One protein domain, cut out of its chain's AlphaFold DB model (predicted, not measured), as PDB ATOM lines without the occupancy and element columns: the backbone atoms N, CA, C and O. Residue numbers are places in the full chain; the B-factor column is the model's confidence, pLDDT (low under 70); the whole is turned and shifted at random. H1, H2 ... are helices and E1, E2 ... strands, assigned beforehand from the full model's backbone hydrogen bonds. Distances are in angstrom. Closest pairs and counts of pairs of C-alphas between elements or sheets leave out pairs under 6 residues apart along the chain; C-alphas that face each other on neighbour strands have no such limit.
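What this domain is: This is residues 130 to 253 of the 257 residues of the protein "Hypothetical protein" of Mantoniella antarctica (UniProt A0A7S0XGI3). The model has two lobes set end to end: a larger one in which the long helix H2 covers one face of a small sheet E1 - E5 - E4, with the hairpin E2 and E3 and the short helix H1 packed on it, and a smaller, loop-rich one with the hairpin E6 and E7 and the helices H3 and H4. E5 leads by a tight link into the smaller lobe, and residues 248 to 253 of H4 stick out at its far end. The printed part has 124 residues, with four named helices and seven named strands in the order E1, E2, E3, H1, E4, H2, E5, E6, E7, H3, H4; the largest sheet and both hairpins are antiparallel. The class is mixed, helices and strands, with 32 residues in helices and 35 in strands. The whole is compact, with a radius of gyration of the C-alphas of 15.0 A, yet elongated in outline, spanning 49 by 29 by 22 A.

Where its parts are: The largest sheet is made of E1, residues 130 to 136, 18.9 A long from C-alpha 130 at (33.221, 6.660, -52.807), of E5, residues 201 to 208, the longest strand at 22.2 A, and of E4, residues 170 to 174, 11.6 A. H2, residues 183 to 196, is the longest helix and measures 19.8 A from C-alpha 183 at (38.567, 22.523, -39.811) to C-alpha 196. E2 is residues 144 to 147, E3 residues 150 to 154 and H1 residues 159 to 162. Beyond E5 come E6, residues 213 to 215, E7, residues 222 to 224, and H3, residues 232 to 235. H4, residues 244 to 253, is 14.1 A long and ends with C-alpha 253 at (34.984, 37.902, -59.900).

How they stand to each other: In the sheet E1 - E5 - E4, E5 is the inner strand and E1 and E4 are edge strands. E1 and E5 are antiparallel at 151 degrees, with N 132 and O 205 within hydrogen-bond range at 2.8 A. E5 and E4 are antiparallel at 153 degrees, with N 206 and O 170 at 2.7 A. The sheet is only just strongly twisted, its C-alphas lying up to 4.1 A off the best plane. H2 is on one face of it, two layers in all, a helix layer on a sheet layer. Its height over the sheet is 9.3 A; it lies over E5 and E4 and runs along the strands, but only just, at 28 degrees to E4 on the local plane. The closest C-alphas of H2 and E4 are those of Ala 190 and Ile 174, 6.6 A apart. H1 only grazes the sheet, with its residues 159 to 162. The hairpin E2 and E3 is antiparallel at 148 degrees, with N 145 and O 153 at 2.8 A. The closest C-alphas of E3 and E4, Ala 150 and Val 170, are 4.3 A apart. In the hairpin E6 and E7, N 214 and O 223 are 2.9 A apart. The closest C-alphas of E5 and E7, Pro 208 and Phe 222, are 6.8 A apart. H3 and H4 are apart, and neither is on the sheet E1 - E5 - E4. In H2 and H4 every O i to N i+4 pair is within hydrogen-bond range; H1 and H3 are too short for such a pair.

The domain as a whole: The two C-alphas farthest apart, those of Thr 198 and Met 252, are 49.9 A apart. The printed part has no cut and no long link. The mean pLDDT of the printed part is 88.4, and residues 197 and 253 are under 70.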
ATOM      1  N   LEU A 130      33.727   7.711 -53.678       88.94
ATOM      2  CA  LEU A 130      33.221   6.660 -52.807       88.94
ATOM      3  C   LEU A 130      33.203   7.183 -51.373       88.94
ATOM      4  O   LEU A 130      34.191   7.759 -50.917       88.94
ATOM      5  N   LEU A 131      32.111   6.940 -50.648       89.69
ATOM      6  CA  LEU A 131      32.050   7.187 -49.212       89.69
ATOM      7  C   LEU A 131      32.586   5.958 -48.461       89.69
ATOM      8  O   LEU A 131      32.011   4.868 -48.497       89.69
ATOM      9  N   ILE A 132      33.718   6.134 -47.791       90.94
ATOM     10  CA  ILE A 132      34.406   5.110 -47.006       90.94
ATOM     11  C   ILE A 132      34.237   5.455 -45.532       90.94
ATOM     12  O   ILE A 132      34.752   6.471 -45.066       90.94
ATOM     13  N   VAL A 133      33.539   4.602 -44.785       91.31
ATOM     14  CA  VAL A 133      33.348   4.785 -43.345       91.31
ATOM     15  C   VAL A 133      34.411   3.991 -42.596       91.31
ATOM     16  O   VAL A 133      34.399   2.762 -42.610       91.31
ATOM     17  N   ALA A 134      35.327   4.691 -41.931       91.00
ATOM     18  CA  ALA A 134      36.344   4.077 -41.083       91.00
ATOM     19  C   ALA A 134      35.916   4.112 -39.612       91.00
ATOM     20  O   ALA A 134      35.434   5.136 -39.115       91.00
ATOM     21  N   GLU A 135      36.123   3.000 -38.905       90.69
ATOM     22  CA  GLU A 135      35.818   2.874 -37.480       90.69
ATOM     23  C   GLU A 135      37.095   2.976 -36.641       90.69
ATOM     24  O   GLU A 135      38.069   2.254 -36.854       90.69
ATOM     25  N   PHE A 136      37.086   3.877 -35.662       88.25
ATOM     26  CA  PHE A 136      38.210   4.140 -34.773       88.25
ATOM     27  C   PHE A 136      37.872   3.719 -33.340       88.25
ATOM     28  O   PHE A 136      36.802   4.076 -32.826       88.25
ATOM     29  N   PRO A 137      38.772   2.999 -32.651       85.62
ATOM     30  CA  PRO A 137      38.570   2.642 -31.257       85.62
ATOM     31  C   PRO A 137      38.553   3.893 -30.365       85.62
ATOM     32  O   PRO A 137      39.249   4.882 -30.607       85.62
ATOM     33  N   GLN A 138      37.746   3.856 -29.305       80.12
ATOM     34  CA  GLN A 138      37.638   4.979 -28.376       80.12
ATOM     35  C   GLN A 138      38.946   5.233 -27.622       80.12
ATOM     36  O   GLN A 138      39.614   4.304 -27.174       80.12
ATOM     37  N   GLY A 139      39.288   6.510 -27.438       72.75
ATOM     38  CA  GLY A 139      40.463   6.935 -26.669       72.75
ATOM     39  C   GLY A 139      41.801   6.795 -27.400       72.75
ATOM     40  O   GLY A 139      42.819   7.266 -26.890       72.75
ATOM     41  N   ALA A 140      41.816   6.209 -28.599       73.94
ATOM     42  CA  ALA A 140      43.001   6.162 -29.435       73.94
ATOM     43  C   ALA A 140      43.205   7.478 -30.201       73.94
ATOM     44  O   ALA A 140      42.278   8.248 -30.467       73.94
ATOM     45  N   LYS A 141      44.461   7.760 -30.554       82.44
ATOM     46  CA  LYS A 141      44.786   8.897 -31.415       82.44
ATOM     47  C   LYS A 141      44.426   8.517 -32.848       82.44
ATOM     48  O   LYS A 141      45.047   7.617 -33.398       82.44
ATOM     49  N   LEU A 142      43.513   9.269 -33.464       85.69
ATOM     50  CA  LEU A 142      43.084   9.059 -34.854       85.69
ATOM     51  C   LEU A 142      44.264   8.933 -35.831       85.69
ATOM     52  O   LEU A 142      44.241   8.109 -36.736       85.69
ATOM     53  N   GLY A 143      45.321   9.724 -35.616       89.38
ATOM     54  CA  GLY A 143      46.588   9.565 -36.327       89.38
ATOM     55  C   GLY A 143      46.653  10.226 -37.703       89.38
ATOM     56  O   GLY A 143      47.617  10.016 -38.433       89.38
ATOM     57  N   PHE A 144      45.689  11.081 -38.047       91.62
ATOM     58  CA  PHE A 144      45.728  11.914 -39.248       91.62
ATOM     59  C   PHE A 144      45.597  13.406 -38.920       91.62
ATOM     60  O   PHE A 144      45.056  13.791 -37.882       91.62
ATOM     61  N   SER A 145      46.110  14.247 -39.813       91.94
ATOM     62  CA  SER A 145      45.967  15.704 -39.770       91.94
ATOM     63  C   SER A 145      44.975  16.175 -40.827       91.94
ATOM     64  O   SER A 145      44.877  15.580 -41.900       91.94
ATOM     65  N   VAL A 146      44.260  17.260 -40.522       91.81
ATOM     66  CA  VAL A 146      43.248  17.849 -41.408       91.81
ATOM     67  C   VAL A 146      43.506  19.329 -41.681       91.81
ATOM     68  O   VAL A 146      43.902  20.097 -40.792       91.81
ATOM     69  N   GLU A 147      43.235  19.737 -42.915       90.19
ATOM     70  CA  GLU A 147      43.216  21.126 -43.375       90.19
ATOM     71  C   GLU A 147      41.895  21.379 -44.100       90.19
ATOM     72  O   GLU A 147      41.533  20.638 -45.010       90.19
ATOM     73  N   LYS A 148      41.143  22.393 -43.649       88.62
ATOM     74  CA  LYS A 148      39.689  22.471 -43.869       88.62
ATOM     75  C   LYS A 148      39.036  21.136 -43.467       88.62
ATOM     76  O   LYS A 148      39.099  20.780 -42.295       88.62
ATOM     77  N   ASN A 149      38.469  20.393 -44.406       91.50
ATOM     78  CA  ASN A 149      37.905  19.059 -44.213       91.50
ATOM     79  C   ASN A 149      38.703  17.947 -44.912       91.50
ATOM     80  O   ASN A 149      38.279  16.799 -44.881       91.50
ATOM     81  N   ALA A 150      39.852  18.253 -45.518       93.12
ATOM     82  CA  ALA A 150      40.662  17.269 -46.225       93.12
ATOM     83  C   ALA A 150      41.803  16.725 -45.353       93.12
ATOM     84  O   ALA A 150      42.439  17.459 -44.588       93.12
ATOM     85  N   VAL A 151      42.100  15.434 -45.501       93.44
ATOM     86  CA  VAL A 151      43.214  14.750 -44.842       93.44
ATOM     87  C   VAL A 151      44.527  15.191 -45.484       93.44
ATOM     88  O   VAL A 151      44.770  14.959 -46.668       93.44
ATOM     89  N   THR A 152      45.411  15.804 -44.703       92.81
ATOM     90  CA  THR A 152      46.706  16.296 -45.198       92.81
ATOM     91  C   THR A 152      47.839  15.310 -44.996       92.81
ATOM     92  O   THR A 152      48.739  15.233 -45.830       92.81
ATOM     93  N   GLN A 153      47.803  14.563 -43.898       91.94
ATOM     94  CA  GLN A 153      48.846  13.622 -43.522       91.94
ATOM     95  C   GLN A 153      48.242  12.493 -42.697       91.94
ATOM     96  O   GLN A 153      47.382  12.738 -41.852       91.94
ATOM     97  N   VAL A 154      48.742  11.280 -42.907       93.12
ATOM     98  CA  VAL A 154      48.425  10.103 -42.097       93.12
ATOM     99  C   VAL A 154      49.722   9.605 -41.474       93.12
ATOM    100  O   VAL A 154      50.748   9.504 -42.147       93.12
ATOM    101  N   THR A 155      49.697   9.362 -40.170       92.25
ATOM    102  CA  THR A 155      50.857   8.894 -39.409       92.25
ATOM    103  C   THR A 155      50.965   7.383 -39.565       92.25
ATOM    104  O   THR A 155      49.990   6.662 -39.380       92.25
ATOM    105  N   ALA A 156      52.147   6.875 -39.914       87.62
ATOM    106  CA  ALA A 156      52.350   5.434 -40.012       87.62
ATOM    107  C   ALA A 156      52.195   4.765 -38.632       87.62
ATOM    108  O   ALA A 156      52.656   5.299 -37.622       87.62
ATOM    109  N   GLY A 157      51.561   3.591 -38.595       84.31
ATOM    110  CA  GLY A 157      51.374   2.812 -37.364       84.31
ATOM    111  C   GLY A 157      50.240   3.289 -36.448       84.31
ATOM    112  O   GLY A 157      50.161   2.831 -35.312       84.31
ATOM    113  N   THR A 158      49.373   4.196 -36.910       89.12
ATOM    114  CA  THR A 158      48.150   4.599 -36.193       89.12
ATOM    115  C   THR A 158      46.902   3.953 -36.790       89.12
ATOM    116  O   THR A 158      46.942   3.473 -37.924       89.12
ATOM    117  N   ASP A 159      45.771   4.039 -36.088       88.69
ATOM    118  CA  ASP A 159      44.497   3.462 -36.536       88.69
ATOM    119  C   ASP A 159      44.083   3.947 -37.930       88.69
ATOM    120  O   ASP A 159      43.659   3.143 -38.747       88.69
ATOM    121  N   ALA A 160      44.300   5.220 -38.280       89.44
ATOM    122  CA  ALA A 160      43.990   5.696 -39.633       89.44
ATOM    123  C   ALA A 160      44.789   5.012 -40.744       89.44
ATOM    124  O   ALA A 160      44.249   4.785 -41.823       89.44
ATOM    125  N   ALA A 161      46.049   4.656 -40.486       88.88
ATOM    126  CA  ALA A 161      46.844   3.896 -41.444       88.88
ATOM    127  C   ALA A 161      46.355   2.443 -41.526       88.88
ATOM    128  O   ALA A 161      46.307   1.883 -42.617       88.88
ATOM    129  N   ALA A 162      45.951   1.854 -40.394       87.69
ATOM    130  CA  ALA A 162      45.370   0.512 -40.349       87.69
ATOM    131  C   ALA A 162      44.025   0.434 -41.092       87.69
ATOM    132  O   ALA A 162      43.769  -0.544 -41.785       87.69
ATOM    133  N   GLN A 163      43.214   1.492 -41.016       87.88
ATOM    134  CA  GLN A 163      41.952   1.642 -41.750       87.88
ATOM    135  C   GLN A 163      42.149   2.063 -43.222       87.88
ATOM    136  O   GLN A 163      41.177   2.271 -43.943       87.88
ATOM    137  N   GLY A 164      43.393   2.223 -43.691       90.88
ATOM    138  CA  GLY A 164      43.693   2.545 -45.089       90.88
ATOM    139  C   GLY A 164      43.367   3.980 -45.519       90.88
ATOM    140  O   GLY A 164      43.302   4.248 -46.719       90.88
ATOM    141  N   VAL A 165      43.187   4.912 -44.576       91.31
ATOM    142  CA  VAL A 165      42.939   6.330 -44.880       91.31
ATOM    143  C   VAL A 165      44.138   6.915 -45.627       91.31
ATOM    144  O   VAL A 165      45.286   6.747 -45.209       91.31
ATOM    145  N   LYS A 166      43.881   7.641 -46.721       91.88
ATOM    146  CA  LYS A 166      44.924   8.284 -47.538       91.88
ATOM    147  C   LYS A 166      44.868   9.813 -47.458       91.88
ATOM    148  O   LYS A 166      43.844  10.421 -47.145       91.88
ATOM    149  N   ARG A 167      45.997  10.453 -47.781       92.44
ATOM    150  CA  ARG A 167      46.077  11.905 -48.008       92.44
ATOM    151  C   ARG A 167      45.152  12.296 -49.165       92.44
ATOM    152  O   ARG A 167      45.122  11.609 -50.178       92.44
ATOM    153  N   GLY A 168      44.447  13.414 -49.023       91.19
ATOM    154  CA  GLY A 168      43.531  13.944 -50.037       91.19
ATOM    155  C   GLY A 168      42.074  13.519 -49.873       91.19
ATOM    156  O   GLY A 168      41.212  14.083 -50.539       91.19
ATOM    157  N   TRP A 169      41.775  12.582 -48.971       93.81
ATOM    158  CA  TRP A 169      40.395  12.217 -48.653       93.81
ATOM    159  C   TRP A 169      39.681  13.345 -47.913       93.81
ATOM    160  O   TRP A 169      40.299  14.065 -47.128       93.81
ATOM    161  N   VAL A 170      38.381  13.489 -48.152       94.12
ATOM    162  CA  VAL A 170      37.570  14.581 -47.608       94.12
ATOM    163  C   VAL A 170      36.610  14.033 -46.567       94.12
ATOM    164  O   VAL A 170      35.899  13.079 -46.832       94.12
ATOM    165  N   ILE A 171      36.580  14.620 -45.377       94.25
ATOM    166  CA  ILE A 171      35.647  14.229 -44.320       94.25
ATOM    167  C   ILE A 171      34.283  14.832 -44.636       94.25
ATOM    168  O   ILE A 171      34.165  16.052 -44.774       94.25
ATOM    169  N   GLU A 172      33.281  13.968 -44.736       92.06
ATOM    170  CA  GLU A 172      31.902  14.336 -45.057       92.06
ATOM    171  C   GLU A 172      30.973  14.126 -43.863       92.06
ATOM    172  O   GLU A 172      30.151  14.990 -43.569       92.06
ATOM    173  N   GLU A 173      31.153  13.035 -43.116       92.38
ATOM    174  CA  GLU A 173      30.315  12.719 -41.960       92.38
ATOM    175  C   GLU A 173      31.115  12.149 -40.784       92.38
ATOM    176  O   GLU A 173      32.168  11.528 -40.943       92.38
ATOM    177  N   ILE A 174      30.610  12.361 -39.569       92.00
ATOM    178  CA  ILE A 174      31.150  11.787 -38.335       92.00
ATOM    179  C   ILE A 174      29.980  11.193 -37.553       92.00
ATOM    180  O   ILE A 174      29.014  11.884 -37.257       92.00
ATOM    181  N   ASN A 175      30.053   9.902 -37.221       90.25
ATOM    182  CA  ASN A 175      28.973   9.120 -36.612       90.25
ATOM    183  C   ASN A 175      27.636   9.183 -37.382       90.25
ATOM    184  O   ASN A 175      26.572   9.081 -36.776       90.25
ATOM    185  N   GLY A 176      27.692   9.324 -38.711       86.69
ATOM    186  CA  GLY A 176      26.512   9.451 -39.574       86.69
ATOM    187  C   GLY A 176      25.870  10.842 -39.570       86.69
ATOM    188  O   GLY A 176      24.807  11.023 -40.159       86.69
ATOM    189  N   GLU A 177      26.485  11.827 -38.906       89.31
ATOM    190  CA  GLU A 177      26.077  13.228 -38.996       89.31
ATOM    191  C   GLU A 177      26.963  13.963 -40.014       89.31
ATOM    192  O   GLU A 177      28.193  13.933 -39.876       89.31
ATOM    193  N   PRO A 178      26.380  14.641 -41.021       90.81
ATOM    194  CA  PRO A 178      27.148  15.400 -41.999       90.81
ATOM    195  C   PRO A 178      27.845  16.587 -41.331       90.81
ATOM    196  O   PRO A 178      27.276  17.270 -40.475       90.81
ATOM    197  N   VAL A 179      29.081  16.856 -41.740       91.88
ATOM    198  CA  VAL A 179      29.921  17.903 -41.158       91.88
ATOM    199  C   VAL A 179      30.242  18.970 -42.194       91.88
ATOM    200  O   VAL A 179      30.569  18.693 -43.343       91.88
ATOM    201  N   GLU A 180      30.181  20.228 -41.764       88.94
ATOM    202  CA  GLU A 180      30.562  21.366 -42.593       88.94
ATOM    203  C   GLU A 180      32.051  21.308 -42.979       88.94
ATOM    204  O   GLU A 180      32.903  20.881 -42.193       88.94
ATOM    205  N   ALA A 181      32.382  21.813 -44.171       85.06
ATOM    206  CA  ALA A 181      33.724  21.809 -44.752       85.06
ATOM    207  C   ALA A 181      34.709  22.799 -44.093       85.06
ATOM    208  O   ALA A 181      35.417  23.565 -44.746       85.06
ATOM    209  N   SER A 182      34.770  22.792 -42.766       87.56
ATOM    210  CA  SER A 182      35.609  23.662 -41.955       87.56
ATOM    211  C   SER A 182      36.397  22.847 -40.943       87.56
ATOM    212  O   SER A 182      35.853  22.003 -40.230       87.56
ATOM    213  N   LYS A 183      37.683  23.176 -40.789       88.00
ATOM    214  CA  LYS A 183      38.567  22.523 -39.811       88.00
ATOM    215  C   LYS A 183      38.001  22.601 -38.397       88.00
ATOM    216  O   LYS A 183      38.071  21.637 -37.639       88.00
ATOM    217  N   ALA A 184      37.422  23.746 -38.039       87.88
ATOM    218  CA  ALA A 184      36.823  23.937 -36.727       87.88
ATOM    219  C   ALA A 184      35.543  23.110 -36.549       87.88
ATOM    220  O   ALA A 184      35.266  22.669 -35.438       87.88
ATOM    221  N   ALA A 185      34.749  22.907 -37.605       89.12
ATOM    222  CA  ALA A 185      33.553  22.067 -37.552       89.12
ATOM    223  C   ALA A 185      33.928  20.588 -37.400       89.12
ATOM    224  O   ALA A 185      33.480  19.952 -36.449       89.12
ATOM    225  N   VAL A 186      34.850  20.092 -38.230       88.81
ATOM    226  CA  VAL A 186      35.369  18.715 -38.173       88.81
ATOM    227  C   VAL A 186      35.962  18.385 -36.809       88.81
ATOM    228  O   VAL A 186      35.591  17.384 -36.199       88.81
ATOM    229  N   LEU A 187      36.836  19.242 -36.273       88.06
ATOM    230  CA  LEU A 187      37.439  19.003 -34.959       88.06
ATOM    231  C   LEU A 187      36.408  19.048 -33.824       88.06
ATOM    232  O   LEU A 187      36.512  18.262 -32.881       88.06
ATOM    233  N   ARG A 188      35.412  19.941 -33.903       89.56
ATOM    234  CA  ARG A 188      34.322  20.002 -32.919       89.56
ATOM    235  C   ARG A 188      33.468  18.741 -32.972       89.56
ATOM    236  O   ARG A 188      33.298  18.116 -31.930       89.56
ATOM    237  N   ALA A 189      33.008  18.343 -34.156       88.81
ATOM    238  CA  ALA A 189      32.208  17.141 -34.358       88.81
ATOM    239  C   ALA A 189      32.959  15.882 -33.894       88.81
ATOM    240  O   ALA A 189      32.434  15.127 -33.081       88.81
ATOM    241  N   ALA A 190      34.233  15.720 -34.272       86.94
ATOM    242  CA  ALA A 190      35.071  14.618 -33.801       86.94
ATOM    243  C   ALA A 190      35.238  14.617 -32.270       86.94
ATOM    244  O   ALA A 190      35.147  13.572 -31.634       86.94
ATOM    245  N   THR A 191      35.457  15.784 -31.654       87.06
ATOM    246  CA  THR A 191      35.611  15.896 -30.192       87.06
ATOM    247  C   THR A 191      34.319  15.569 -29.451       87.06
ATOM    248  O   THR A 191      34.364  14.921 -28.407       87.06
ATOM    249  N   VAL A 192      33.175  16.021 -29.968       88.25
ATOM    250  CA  VAL A 192      31.860  15.698 -29.408       88.25
ATOM    251  C   VAL A 192      31.617  14.202 -29.534       88.25
ATOM    252  O   VAL A 192      31.367  13.561 -28.521       88.25
ATOM    253  N   ALA A 193      31.806  13.641 -30.726       86.69
ATOM    254  CA  ALA A 193      31.629  12.224 -31.000       86.69
ATOM    255  C   ALA A 193      32.531  11.332 -30.130       86.69
ATOM    256  O   ALA A 193      32.066  10.336 -29.588       86.69
ATOM    257  N   MET A 194      33.790  11.719 -29.900       84.94
ATOM    258  CA  MET A 194      34.690  11.000 -28.986       84.94
ATOM    259  C   MET A 194      34.249  11.062 -27.515       84.94
ATOM    260  O   MET A 194      34.587  10.165 -26.749       84.94
ATOM    261  N   LYS A 195      33.529  12.112 -27.099       84.19
ATOM    262  CA  LYS A 195      33.048  12.280 -25.716       84.19
ATOM    263  C   LYS A 195      31.669  11.669 -25.476       84.19
ATOM    264  O   LYS A 195      31.390  11.254 -24.357       84.19
ATOM    265  N   SER A 196      30.797  11.688 -26.482       77.94
ATOM    266  CA  SER A 196      29.402  11.256 -26.373       77.94
ATOM    267  C   SER A 196      29.186   9.809 -26.799       77.94
ATOM    268  O   SER A 196      28.224   9.188 -26.350       77.94
ATOM    269  N   ALA A 197      30.052   9.254 -27.652       68.00
ATOM    270  CA  ALA A 197      29.888   7.884 -28.100       68.00
ATOM    271  C   ALA A 197      30.110   6.907 -26.937       68.00
ATOM    272  O   ALA A 197      31.037   7.044 -26.143       68.00
ATOM    273  N   THR A 198      29.278   5.872 -26.871       71.94
ATOM    274  CA  THR A 198      29.499   4.670 -26.042       71.94
ATOM    275  C   THR A 198      30.138   3.537 -26.870       71.94
ATOM    276  O   THR A 198      30.233   2.404 -26.414       71.94
ATOM    277  N   GLY A 199      30.562   3.830 -28.108       81.19
ATOM    278  CA  GLY A 199      31.140   2.880 -29.064       81.19
ATOM    279  C   GLY A 199      32.181   3.513 -30.004       81.19
ATOM    280  O   GLY A 199      32.535   4.681 -29.827       81.19
ATOM    281  N   PRO A 200      32.705   2.761 -30.988       85.50
ATOM    282  CA  PRO A 200      33.762   3.238 -31.881       85.50
ATOM    283  C   PRO A 200      33.337   4.503 -32.643       85.50
ATOM    284  O   PRO A 200      32.178   4.646 -33.035       85.50
ATOM    285  N   LEU A 201      34.281   5.425 -32.837       88.56
ATOM    286  CA  LEU A 201      34.069   6.639 -33.620       88.56
ATOM    287  C   LEU A 201      34.038   6.261 -35.100       88.56
ATOM    288  O   LEU A 201      35.024   5.744 -35.615       88.56
ATOM    289  N   LYS A 202      32.943   6.557 -35.792       91.25
ATOM    290  CA  LYS A 202      32.827   6.338 -37.235       91.25
ATOM    291  C   LYS A 202      33.093   7.646 -37.963       91.25
ATOM    292  O   LYS A 202      32.490   8.661 -37.627       91.25
ATOM    293  N   VAL A 203      33.982   7.645 -38.946       92.06
ATOM    294  CA  VAL A 203      34.250   8.821 -39.786       92.06
ATOM    295  C   VAL A 203      34.058   8.424 -41.241       92.06
ATOM    296  O   VAL A 203      34.722   7.505 -41.716       92.06
ATOM    297  N   GLY A 204      33.143   9.104 -41.928       92.88
ATOM    298  CA  GLY A 204      32.902   8.952 -43.355       92.88
ATOM    299  C   GLY A 204      33.808   9.875 -44.160       92.88
ATOM    300  O   GLY A 204      33.776  11.103 -44.017       92.88
ATOM    301  N   PHE A 205      34.625   9.261 -45.006       93.56
ATOM    302  CA  PHE A 205      35.543   9.917 -45.918       93.56
ATOM    303  C   PHE A 205      35.061   9.756 -47.350       93.56
ATOM    304  O   PHE A 205      34.899   8.642 -47.836       93.56
ATOM    305  N   ARG A 206      34.931  10.863 -48.065       92.81
ATOM    306  CA  ARG A 206      34.802  10.873 -49.511       92.81
ATOM    307  C   ARG A 206      36.186  10.685 -50.125       92.81
ATOM    308  O   ARG A 206      37.089  11.509 -49.930       92.81
ATOM    309  N   ALA A 207      36.359   9.576 -50.825       91.75
ATOM    310  CA  ALA A 207      37.607   9.155 -51.440       91.75
ATOM    311  C   ALA A 207      37.447   9.067 -52.962       91.75
ATOM    312  O   ALA A 207      36.404   8.612 -53.432       91.75
ATOM    313  N   PRO A 208      38.465   9.454 -53.745       91.25
ATOM    314  CA  PRO A 208      38.430   9.256 -55.185       91.25
ATOM    315  C   PRO A 208      38.561   7.763 -55.514       91.25
ATOM    316  O   PRO A 208      39.308   7.034 -54.857       91.25
ATOM    317  N   MET A 209      37.852   7.301 -56.548       87.00
ATOM    318  CA  MET A 209      37.954   5.911 -57.014       87.00
ATOM    319  C   MET A 209      39.283   5.630 -57.737       87.00
ATOM    320  O   MET A 209      39.719   4.481 -57.820       87.00
ATOM    321  N   ARG A 210      39.925   6.680 -58.257       87.62
ATOM    322  CA  ARG A 210      41.187   6.622 -58.997       87.62
ATOM    323  C   ARG A 210      42.234   7.515 -58.331       87.62
ATOM    324  O   ARG A 210      41.889   8.532 -57.736       87.62
ATOM    325  N   ASP A 211      43.507   7.137 -58.422       86.44
ATOM    326  CA  ASP A 211      44.597   7.875 -57.769       86.44
ATOM    327  C   ASP A 211      44.962   9.193 -58.498       86.44
ATOM    328  O   ASP A 211      45.604  10.048 -57.896       86.44
ATOM    329  N   ASP A 212      44.529   9.378 -59.754       89.31
ATOM    330  CA  ASP A 212      44.735  10.571 -60.603       89.31
ATOM    331  C   ASP A 212      43.660  11.660 -60.413       89.31
ATOM    332  O   ASP A 212      43.564  12.612 -61.190       89.31
ATOM    333  N   VAL A 213      42.802  11.506 -59.404       91.31
ATOM    334  CA  VAL A 213      41.663  12.388 -59.155       91.31
ATOM    335  C   VAL A 213      41.796  13.029 -57.776       91.31
ATOM    336  O   VAL A 213      41.976  12.355 -56.760       91.31
ATOM    337  N   HIS A 214      41.647  14.352 -57.725       91.25
ATOM    338  CA  HIS A 214      41.794  15.145 -56.508       91.25
ATOM    339  C   HIS A 214      40.568  16.024 -56.262       91.25
ATOM    340  O   HIS A 214      39.889  16.458 -57.193       91.25
ATOM    341  N   CYS A 215      40.263  16.294 -54.992       92.06
ATOM    342  CA  CYS A 215      39.141  17.154 -54.634       92.06
ATOM    343  C   CYS A 215      39.546  18.629 -54.711       92.06
ATOM    344  O   CYS A 215      40.471  19.063 -54.027       92.06
ATOM    345  N   CYS A 216      38.798  19.424 -55.472       92.06
ATOM    346  CA  CYS A 216      38.884  20.878 -55.403       92.06
ATOM    347  C   CYS A 216      38.332  21.365 -54.056       92.06
ATOM    348  O   CYS A 216      37.222  21.008 -53.669       92.06
ATOM    349  N   SER A 217      39.082  22.200 -53.340       90.69
ATOM    350  CA  SER A 217      38.706  22.707 -52.015       90.69
ATOM    351  C   SER A 217      37.603  23.770 -52.034       90.69
ATOM    352  O   SER A 217      37.049  24.066 -50.976       90.69
ATOM    353  N   GLU A 218      37.288  24.326 -53.210       90.06
ATOM    354  CA  GLU A 218      36.263  25.360 -53.381       90.06
ATOM    355  C   GLU A 218      34.931  24.751 -53.827       90.06
ATOM    356  O   GLU A 218      33.944  24.791 -53.099       90.06
ATOM    357  N   CYS A 219      34.903  24.089 -54.987       89.62
ATOM    358  CA  CYS A 219      33.676  23.462 -55.486       89.62
ATOM    359  C   CYS A 219      33.416  22.062 -54.915       89.62
ATOM    360  O   CYS A 219      32.382  21.473 -55.222       89.62
ATOM    361  N   GLN A 220      34.347  21.516 -54.122       88.94
ATOM    362  CA  GLN A 220      34.263  20.184 -53.515       88.94
ATOM    363  C   GLN A 220      34.038  19.047 -54.518       88.94
ATOM    364  O   GLN A 220      33.544  17.987 -54.144       88.94
ATOM    365  N   LYS A 221      34.394  19.243 -55.789       90.62
ATOM    366  CA  LYS A 221      34.310  18.204 -56.819       90.62
ATOM    367  C   LYS A 221      35.644  17.497 -56.963       90.62
ATOM    368  O   LYS A 221      36.695  18.137 -56.938       90.62
ATOM    369  N   PHE A 222      35.578  16.188 -57.153       91.75
ATOM    370  CA  PHE A 222      36.707  15.384 -57.585       91.75
ATOM    371  C   PHE A 222      36.932  15.602 -59.081       91.75
ATOM    372  O   PHE A 222      36.027  15.398 -59.886       91.75
ATOM    373  N   VAL A 223      38.117  16.085 -59.442       92.19
ATOM    374  CA  VAL A 223      38.513  16.362 -60.826       92.19
ATOM    375  C   VAL A 223      39.892  15.765 -61.091       92.19
ATOM    376  O   VAL A 223      40.648  15.503 -60.156       92.19
ATOM    377  N   GLN A 224      40.195  15.507 -62.361       91.69
ATOM    378  CA  GLN A 224      41.471  14.913 -62.761       91.69
ATOM    379  C   GLN A 224      42.637  15.872 -62.476       91.69
ATOM    380  O   GLN A 224      42.444  17.090 -62.436       91.69
ATOM    381  N   GLU A 225      43.833  15.324 -62.270       92.00
ATOM    382  CA  GLU A 225      45.069  16.073 -62.009       92.00
ATOM    383  C   GLU A 225      45.331  17.187 -63.042       92.00
ATOM    384  O   GLU A 225      45.755  18.277 -62.662       92.00
ATOM    385  N   GLU A 226      44.981  16.987 -64.316       91.56
ATOM    386  CA  GLU A 226      45.161  17.984 -65.382       91.56
ATOM    387  C   GLU A 226      44.270  19.223 -65.222       91.56
ATOM    388  O   GLU A 226      44.533  20.260 -65.830       91.56
ATOM    389  N   ALA A 227      43.210  19.131 -64.416       92.25
ATOM    390  CA  ALA A 227      42.324  20.250 -64.116       92.25
ATOM    391  C   ALA A 227      42.846  21.136 -62.970       92.25
ATOM    392  O   ALA A 227      42.129  22.042 -62.541       92.25
ATOM    393  N   PHE A 228      44.052  20.878 -62.459       92.38
ATOM    394  CA  PHE A 228      44.756  21.718 -61.490       92.38
ATOM    395  C   PHE A 228      45.952  22.412 -62.149       92.38
ATOM    396  O   PHE A 228      46.559  21.895 -63.088       92.38
ATOM    397  N   GLY A 229      46.317  23.592 -61.644       88.69
ATOM    398  CA  GLY A 229      47.478  24.326 -62.142       88.69
ATOM    399  C   GLY A 229      48.780  23.533 -61.963       88.69
ATOM    400  O   GLY A 229      48.956  22.789 -60.991       88.69
ATOM    401  N   ALA A 230      49.732  23.703 -62.885       85.94
ATOM    402  CA  ALA A 230      51.010  22.994 -62.842       85.94
ATOM    403  C   ALA A 230      51.747  23.241 -61.510       85.94
ATOM    404  O   ALA A 230      52.089  24.372 -61.166       85.94
ATOM    405  N   GLY A 231      52.002  22.169 -60.753       82.69
ATOM    406  CA  GLY A 231      52.674  22.231 -59.450       82.69
ATOM    407  C   GLY A 231      51.764  22.580 -58.268       82.69
ATOM    408  O   GLY A 231      52.212  22.543 -57.125       82.69
ATOM    409  N   GLN A 232      50.480  22.855 -58.484       87.31
ATOM    410  CA  GLN A 232      49.565  23.183 -57.394       87.31
ATOM    411  C   GLN A 232      49.370  22.012 -56.423       87.31
ATOM    412  O   GLN A 232      49.363  22.201 -55.206       87.31
ATOM    413  N   LEU A 233      49.271  20.790 -56.953       85.69
ATOM    414  CA  LEU A 233      49.088  19.574 -56.158       85.69
ATOM    415  C   LEU A 233      50.293  19.256 -55.255       85.69
ATOM    416  O   LEU A 233      50.139  18.647 -54.191       85.69
ATOM    417  N   SER A 234      51.491  19.685 -55.661       84.75
ATOM    418  CA  SER A 234      52.725  19.502 -54.893       84.75
ATOM    419  C   SER A 234      53.015  20.669 -53.945       84.75
ATOM    420  O   SER A 234      53.515  20.436 -52.845       84.75
ATOM    421  N   LEU A 235      52.671  21.903 -54.334       82.50
ATOM    422  CA  LEU A 235      52.914  23.121 -53.552       82.50
ATOM    423  C   LEU A 235      51.862  23.355 -52.462       82.50
ATOM    424  O   LEU A 235      52.195  23.822 -51.370       82.50
ATOM    425  N   HIS A 236      50.598  23.029 -52.734       83.38
ATOM    426  CA  HIS A 236      49.486  23.273 -51.821       83.38
ATOM    427  C   HIS A 236      48.971  21.973 -51.197       83.38
ATOM    428  O   HIS A 236      48.886  20.921 -51.833       83.38
ATOM    429  N   GLY A 237      48.614  22.043 -49.911       85.56
ATOM    430  CA  GLY A 237      47.951  20.943 -49.217       85.56
ATOM    431  C   GLY A 237      46.561  20.662 -49.810       85.56
ATOM    432  O   GLY A 237      45.945  21.578 -50.356       85.56
ATOM    433  N   PRO A 238      46.021  19.438 -49.660       87.25
ATOM    434  CA  PRO A 238      44.707  19.067 -50.198       87.25
ATOM    435  C   PRO A 238      43.557  20.008 -49.808       87.25
ATOM    436  O   PRO A 238      42.609  20.177 -50.561       87.25
ATOM    437  N   GLY A 239      43.646  20.681 -48.655       85.31
ATOM    438  CA  GLY A 239      42.642  21.659 -48.220       85.31
ATOM    439  C   GLY A 239      42.714  23.027 -48.917       85.31
ATOM    440  O   GLY A 239      41.927  23.912 -48.583       85.31
ATOM    441  N   LYS A 240      43.665  23.236 -49.834       87.62
ATOM    442  CA  LYS A 240      43.925  24.515 -50.521       87.62
ATOM    443  C   LYS A 240      44.005  24.401 -52.043       87.62
ATOM    444  O   LYS A 240      44.203  25.411 -52.702       87.62
ATOM    445  N   GLN A 241      43.896  23.197 -52.592       90.38
ATOM    446  CA  GLN A 241      43.932  22.984 -54.036       90.38
ATOM    447  C   GLN A 241      42.608  23.461 -54.642       90.38
ATOM    448  O   GLN A 241      41.539  23.211 -54.083       90.38
ATOM    449  N   THR A 242      42.663  24.165 -55.759       92.25
ATOM    450  CA  THR A 242      41.522  24.732 -56.481       92.25
ATOM    451  C   THR A 242      41.655  24.348 -57.942       92.25
ATOM    452  O   THR A 242      42.725  24.479 -58.512       92.25
ATOM    453  N   CYS A 243      40.595  23.824 -58.553       93.00
ATOM    454  CA  CYS A 243      40.654  23.504 -59.976       93.00
ATOM    455  C   CYS A 243      40.723  24.787 -60.814       93.00
ATOM    456  O   CYS A 243      40.229  25.829 -60.382       93.00
ATOM    457  N   VAL A 244      41.257  24.681 -62.031       93.44
ATOM    458  CA  VAL A 244      41.436  25.799 -62.975       93.44
ATOM    459  C   VAL A 244      40.142  26.598 -63.148       93.44
ATOM    460  O   VAL A 244      40.159  27.817 -63.052       93.44
ATOM    461  N   ASN A 245      38.989  25.932 -63.259       91.75
ATOM    462  CA  ASN A 245      37.696  26.620 -63.372       91.75
ATOM    463  C   ASN A 245      37.367  27.500 -62.150       91.75
ATOM    464  O   ASN A 245      36.742  28.547 -62.293       91.75
ATOM    465  N   CYS A 246      37.724  27.060 -60.940       91.38
ATOM    466  CA  CYS A 246      37.519  27.848 -59.724       91.38
ATOM    467  C   CYS A 246      38.533  28.991 -59.615       91.38
ATOM    468  O   CYS A 246      38.179  30.049 -59.105       91.38
ATOM    469  N   GLU A 247      39.762  28.792 -60.097       88.69
ATOM    470  CA  GLU A 247      40.782  29.843 -60.157       88.69
ATOM    471  C   GLU A 247      40.384  30.944 -61.142       88.69
ATOM    472  O   GLU A 247      40.307  32.106 -60.753       88.69
ATOM    473  N   GLU A 248      40.001  30.581 -62.369       88.75
ATOM    474  CA  GLU A 248      39.520  31.527 -63.385       88.75
ATOM    475  C   GLU A 248      38.295  32.315 -62.898       88.75
ATOM    476  O   GLU A 248      38.183  33.521 -63.123       88.75
ATOM    477  N   PHE A 249      37.370  31.655 -62.192       87.19
ATOM    478  CA  PHE A 249      36.202  32.329 -61.626       87.19
ATOM    479  C   PHE A 249      36.584  33.328 -60.522       87.19
ATOM    480  O   PHE A 249      36.005  34.414 -60.450       87.19
ATOM    481  N   ALA A 250      37.573  32.995 -59.688       85.00
ATOM    482  CA  ALA A 250      38.088  33.902 -58.666       85.00
ATOM    483  C   ALA A 250      38.814  35.114 -59.281       85.00
ATOM    484  O   ALA A 250      38.663  36.231 -58.785       85.00
ATOM    485  N   GLU A 251      39.544  34.920 -60.384       83.25
ATOM    486  CA  GLU A 251      40.234  35.995 -61.113       83.25
ATOM    487  C   GLU A 251      39.265  36.953 -61.822       83.25
ATOM    488  O   GLU A 251      39.495  38.162 -61.843       83.25
ATOM    489  N   MET A 252      38.153  36.440 -62.361       79.88
ATOM    490  CA  MET A 252      37.135  37.260 -63.033       79.88
ATOM    491  C   MET A 252      36.182  37.988 -62.070       79.88
ATOM    492  O   MET A 252      35.538  38.959 -62.469       79.88
ATOM    493  N   GLY A 253      36.056  37.516 -60.825       62.41
ATOM    494  CA  GLY A 253      34.984  37.902 -59.900       62.41
ATOM    495  C   GLY A 253      35.389  38.750 -58.693       62.41
ATOM    496  O   GLY A 253      34.528  39.079 -57.886       62.41
TER     497      GLY A 253